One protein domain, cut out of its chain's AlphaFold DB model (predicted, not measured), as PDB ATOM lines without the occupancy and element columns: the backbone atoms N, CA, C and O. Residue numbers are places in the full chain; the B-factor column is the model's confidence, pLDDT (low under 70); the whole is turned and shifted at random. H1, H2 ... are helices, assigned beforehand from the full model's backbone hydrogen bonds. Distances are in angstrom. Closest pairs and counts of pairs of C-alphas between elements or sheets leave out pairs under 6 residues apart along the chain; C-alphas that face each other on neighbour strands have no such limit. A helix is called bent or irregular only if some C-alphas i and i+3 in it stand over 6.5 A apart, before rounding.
ATOM      1  N   CYS A  29     100.091  87.182 -28.425       86.06
ATOM      2  CA  CYS A  29     100.889  88.365 -28.109       86.06
ATOM      3  C   CYS A  29     101.543  88.253 -26.732       86.06
ATOM      4  O   CYS A  29     102.718  88.580 -26.584       86.06
ATOM      5  N   HIS A  30     100.821  87.717 -25.749       86.12
ATOM      6  CA  HIS A  30     101.357  87.475 -24.416       86.12
ATOM      7  C   HIS A  30     102.471  86.411 -24.419       86.12
ATOM      8  O   HIS A  30     103.482  86.590 -23.743       86.12
ATOM      9  N   ASP A  31     102.341  85.358 -25.233       87.44
ATOM     10  CA  ASP A  31     103.385  84.342 -25.433       87.44
ATOM     11  C   ASP A  31     104.650  84.922 -26.093       87.44
ATOM     12  O   ASP A  31     105.767  84.496 -25.795       87.44
ATOM     13  N   LEU A  32     104.488  85.931 -26.957       84.44
ATOM     14  CA  LEU A  32     105.582  86.712 -27.542       84.44
ATOM     15  C   LEU A  32     106.172  87.758 -26.573       84.44
ATOM     16  O   LEU A  32     107.208  88.350 -26.875       84.44
ATOM     17  N   GLY A  33     105.543  87.980 -25.413       87.06
ATOM     18  CA  GLY A  33     105.962  88.955 -24.401       87.06
ATOM     19  C   GLY A  33     105.367  90.359 -24.563       87.06
ATOM     20  O   GLY A  33     105.846  91.298 -23.928       87.06
ATOM     21  N   TYR A  34     104.334  90.521 -25.393       87.81
ATOM     22  CA  TYR A  34     103.641  91.786 -25.635       87.81
ATOM     23  C   TYR A  34     102.304  91.882 -24.902       87.81
ATOM     24  O   TYR A  34     101.463  90.981 -24.949       87.81
ATOM     25  N   SER A  35     102.044  93.050 -24.320       85.88
ATOM     26  CA  SER A  35     100.746  93.389 -23.734       85.88
ATOM     27  C   SER A  35      99.779  93.898 -24.805       85.88
ATOM     28  O   SER A  35      99.621  95.103 -24.974       85.88
ATOM     29  N   SER A  36      99.101  92.988 -25.513       80.44
ATOM     30  CA  SER A  36      98.195  93.317 -26.635       80.44
ATOM     31  C   SER A  36      97.101  94.357 -26.319       80.44
ATOM     32  O   SER A  36      96.645  95.044 -27.225       80.44
ATOM     33  N   ASN A  37      96.696  94.513 -25.054       81.06
ATOM     34  CA  ASN A  37      95.632  95.446 -24.661       81.06
ATOM     35  C   ASN A  37      96.122  96.869 -24.339       81.06
ATOM     36  O   ASN A  37      95.299  97.753 -24.128       81.06
ATOM     37  N   THR A  38      97.432  97.082 -24.214       84.75
ATOM     38  CA  THR A  38      98.010  98.377 -23.801       84.75
ATOM     39  C   THR A  38      99.166  98.819 -24.691       84.75
ATOM     40  O   THR A  38      99.771  99.858 -24.443       84.75
ATOM     41  N   LEU A  39      99.544  97.999 -25.670       86.44
ATOM     42  CA  LEU A  39     100.670  98.257 -26.551       86.44
ATOM     43  C   LEU A  39     100.196  99.093 -27.739       86.44
ATOM     44  O   LEU A  39      99.473  98.591 -28.592       86.44
ATOM     45  N   MET A  40     100.608 100.356 -27.800       91.50
ATOM     46  CA  MET A  40     100.288 101.248 -28.916       91.50
ATOM     47  C   MET A  40     101.276 101.060 -30.072       91.50
ATOM     48  O   MET A  40     102.460 100.790 -29.849       91.50
ATOM     49  N   CYS A  41     100.816 101.213 -31.316       89.25
ATOM     50  CA  CYS A  41     101.676 101.021 -32.489       89.25
ATOM     51  C   CYS A  41     102.815 102.051 -32.573       89.25
ATOM     52  O   CYS A  41     103.918 101.698 -33.000       89.25
ATOM     53  N   SER A  42     102.612 103.265 -32.055       90.69
ATOM     54  CA  SER A  42     103.673 104.259 -31.834       90.69
ATOM     55  C   SER A  42     104.850 103.726 -31.000       90.69
ATOM     56  O   SER A  42     106.012 103.971 -31.330       90.69
ATOM     57  N   SER A  43     104.580 102.903 -29.978       89.44
ATOM     58  CA  SER A  43     105.624 102.257 -29.163       89.44
ATOM     59  C   SER A  43     106.436 101.235 -29.967       89.44
ATOM     60  O   SER A  43     107.619 101.019 -29.697       89.44
ATOM     61  N   CYS A  44     105.827 100.608 -30.978       90.50
ATOM     62  CA  CYS A  44     106.530  99.690 -31.869       90.50
ATOM     63  C   CYS A  44     107.482 100.427 -32.821       90.50
ATOM     64  O   CYS A  44     108.573  99.928 -33.092       90.50
ATOM     65  N   ASP A  45     107.116 101.617 -33.300       90.19
ATOM     66  CA  ASP A  45     107.994 102.437 -34.147       90.19
ATOM     67  C   ASP A  45     109.227 102.943 -33.382       90.19
ATOM     68  O   ASP A  45     110.332 103.032 -33.931       90.19
ATOM     69  N   GLU A  46     109.063 103.191 -32.085       92.06
ATOM     70  CA  GLU A  46     110.136 103.577 -31.177       92.06
ATOM     71  C   GLU A  46     111.183 102.473 -30.956       92.06
ATOM     72  O   GLU A  46     112.336 102.785 -30.660       92.06
ATOM     73  N   LEU A  47     110.871 101.187 -31.168       90.56
ATOM     74  CA  LEU A  47     111.829 100.076 -30.998       90.56
ATOM     75  C   LEU A  47     113.113 100.252 -31.826       90.56
ATOM     76  O   LEU A  47     114.189  99.786 -31.428       90.56
ATOM     77  N   LYS A  48     113.031 100.969 -32.953       88.19
ATOM     78  CA  LYS A  48     114.181 101.288 -33.811       88.19
ATOM     79  C   LYS A  48     115.262 102.063 -33.071       88.19
ATOM     80  O   LYS A  48     116.450 101.787 -33.259       88.19
ATOM     81  N   GLN A  49     114.869 102.980 -32.184       92.06
ATOM     82  CA  GLN A  49     115.807 103.809 -31.422       92.06
ATOM     83  C   GLN A  49     116.659 102.969 -30.457       92.06
ATOM     84  O   GLN A  49     117.821 103.281 -30.205       92.06
ATOM     85  N   PHE A  50     116.114 101.837 -30.002       92.00
ATOM     86  CA  PHE A  50     116.794 100.865 -29.144       92.00
ATOM     87  C   PHE A  50     117.504  99.754 -29.931       92.00
ATOM     88  O   PHE A  50     118.006  98.800 -29.341       92.00
ATOM     89  N   LYS A  51     117.571  99.865 -31.267       88.69
ATOM     90  CA  LYS A  51     118.100  98.837 -32.181       88.69
ATOM     91  C   LYS A  51     117.334  97.506 -32.128       88.69
ATOM     92  O   LYS A  51     117.879  96.467 -32.501       88.69
ATOM     93  N   LEU A  52     116.060  97.535 -31.737       89.50
ATOM     94  CA  LEU A  52     115.165  96.375 -31.672       89.50
ATOM     95  C   LEU A  52     114.308  96.227 -32.943       89.50
ATOM     96  O   LEU A  52     113.190  95.734 -32.885       89.50
ATOM     97  N   ASN A  53     114.842  96.600 -34.112       87.44
ATOM     98  CA  ASN A  53     114.109  96.576 -35.393       87.44
ATOM     99  C   ASN A  53     113.533  95.189 -35.735       87.44
ATOM    100  O   ASN A  53     112.485  95.080 -36.348       87.44
ATOM    101  N   LYS A  54     114.202  94.112 -35.303       86.38
ATOM    102  CA  LYS A  54     113.735  92.729 -35.518       86.38
ATOM    103  C   LYS A  54     112.432  92.404 -34.782       86.38
ATOM    104  O   LYS A  54     111.798  91.407 -35.096       86.38
ATOM    105  N   LEU A  55     112.108  93.195 -33.766       87.81
ATOM    106  CA  LEU A  55     110.960  93.026 -32.889       87.81
ATOM    107  C   LEU A  55     109.799  93.947 -33.308       87.81
ATOM    108  O   LEU A  55     108.699  93.814 -32.788       87.81
ATOM    109  N   GLU A  56     110.035  94.878 -34.239       88.00
ATOM    110  CA  GLU A  56     109.033  95.820 -34.744       88.00
ATOM    111  C   GLU A  56     107.903  95.095 -35.476       88.00
ATOM    112  O   GLU A  56     106.740  95.353 -35.185       88.00
ATOM    113  N   ASP A  57     108.233  94.157 -36.367       86.31
ATOM    114  CA  ASP A  57     107.241  93.431 -37.170       86.31
ATOM    115  C   ASP A  57     106.286  92.617 -36.282       86.31
ATOM    116  O   ASP A  57     105.066  92.680 -36.435       86.31
ATOM    117  N   SER A  58     106.829  91.906 -35.287       86.50
ATOM    118  CA  SER A  58     106.024  91.165 -34.312       86.50
ATOM    119  C   SER A  58     105.278  92.090 -33.350       86.50
ATOM    120  O   SER A  58     104.141  91.797 -32.994       86.50
ATOM    121  N   CYS A  59     105.852  93.236 -32.977       88.44
ATOM    122  CA  CYS A  59     105.170  94.238 -32.152       88.44
ATOM    123  C   CYS A  59     103.950  94.805 -32.887       88.44
ATOM    124  O   CYS A  59     102.867  94.892 -32.311       88.44
ATOM    125  N   LYS A  60     104.099  95.102 -34.185       87.56
ATOM    126  CA  LYS A  60     103.032  95.636 -35.041       87.56
ATOM    127  C   LYS A  60     101.870  94.673 -35.242       87.56
ATOM    128  O   LYS A  60     100.743  95.119 -35.411       87.56
ATOM    129  N   SER A  61     102.116  93.366 -35.156       84.38
ATOM    130  CA  SER A  61     101.041  92.364 -35.164       84.38
ATOM    131  C   SER A  61     100.200  92.325 -33.878       84.38
ATOM    132  O   SER A  61      99.138  91.708 -33.867       84.38
ATOM    133  N   CYS A  62     100.665  92.980 -32.810       87.38
ATOM    134  CA  CYS A  62     100.095  92.926 -31.462       87.38
ATOM    135  C   CYS A  62      99.680  94.291 -30.900       87.38
ATOM    136  O   CYS A  62      99.238  94.356 -29.751       87.38
ATOM    137  N   CYS A  63      99.863  95.370 -31.658       88.62
ATOM    138  CA  CYS A  63      99.606  96.725 -31.194       88.62
ATOM    139  C   CYS A  63      98.198  97.208 -31.546       88.62
ATOM    140  O   CYS A  63      97.582  96.758 -32.511       88.62
ATOM    141  N   ILE A  64      97.711  98.158 -30.755       87.69
ATOM    142  CA  ILE A  64      96.491  98.909 -31.024       87.69
ATOM    143  C   ILE A  64      96.892 100.175 -31.774       87.69
ATOM    144  O   ILE A  64      97.865 100.847 -31.410       87.69
ATOM    145  N   ASN A  65      96.165 100.477 -32.847       85.25
ATOM    146  CA  ASN A  65      96.396 101.688 -33.611       85.25
ATOM    147  C   ASN A  65      96.049 102.894 -32.736       85.25
ATOM    148  O   ASN A  65      94.965 102.935 -32.159       85.25
ATOM    149  N   ASP A  66      96.926 103.897 -32.679       76.62
ATOM    150  CA  ASP A  66      96.738 105.087 -31.836       76.62
ATOM    151  C   ASP A  66      95.454 105.882 -32.190       76.62
ATOM    152  O   ASP A  66      95.044 106.783 -31.461       76.62
ATOM    153  N   GLN A  67      94.815 105.566 -33.325       66.25
ATOM    154  CA  GLN A  67      93.556 106.156 -33.795       66.25
ATOM    155  C   GLN A  67      92.303 105.327 -33.463       66.25
ATOM    156  O   GLN A  67      91.203 105.872 -33.500       66.25
ATOM    157  N   ASP A  68      92.451 104.048 -33.106       56.91
ATOM    158  CA  ASP A  68      91.325 103.163 -32.763       56.91
ATOM    159  C   ASP A  68      90.863 103.345 -31.295       56.91
ATOM    160  O   ASP A  68      89.843 102.796 -30.871       56.91
ATOM    161  N   ASP A  69      91.554 104.201 -30.532       50.62
ATOM    162  CA  ASP A  69      91.244 104.593 -29.148       50.62
ATOM    163  C   ASP A  69      90.098 105.627 -29.015       50.62
ATOM    164  O   ASP A  69      89.997 106.334 -28.011       50.62
TER     165      ASP A  69
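This is residues 29 to 69 of the 74 residues of the protein "Hypothetical protein" of Didymodactylos carnosus (UniProt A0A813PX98). Two short helices, H1 and H2, lie side by side as a hairpin with a tight turn between them. A stretch of 12 residues with no named element, residues 29 to 40, leads into H1 at the end of the hairpin away from the turn, and residues 61 to 69 lead away from H2 at that same end. The printed part has 41 residues with two named helices, H1 then H2, and no named strand; the class is all helix, though under half of the residues, 18 of 41, are in named elements. The whole is compact, with a radius of gyration of the C-alphas of 9.6 A, and flat, spanning 27 by 23 by 12 A.

The printed part begins with C-alpha 29 at (100.889, 88.365, -28.109). H1, residues 41 to 50, starts with C-alpha 41 at (101.676, 101.021, -32.489) and is 15.5 A long from first to last C-alpha. It is neither bent nor irregular, but only just: C-alphas 45 and 48 are 6.3 A apart. H2, residues 53 to 60, is 11.1 A long and ends with C-alpha 60 at (103.032, 95.636, -35.041). H2 is only just irregular: C-alphas 54 and 57 are 6.7 A apart.

H1 and H2 form a helical hairpin. They touch, and their closest C-alphas are those of Cys 44 and Glu 56, 5.4 A apart. They run opposite ways at a shallow tilt of 9 degrees. In H1, 2 of 6 O i to N i+4 pairs and 5 of 7 O i to N i+3 pairs are within hydrogen-bond range; in H2, 2 of 4 O i to N i+4 pairs are.

The two C-alphas farthest apart are those of Lys 51 and Asp 69, 27.6 A. The printed part has no cut, and the link from H1 to H2 is tight. The mean pLDDT of the printed part is 85.2; residues 67 to 69 are under 70.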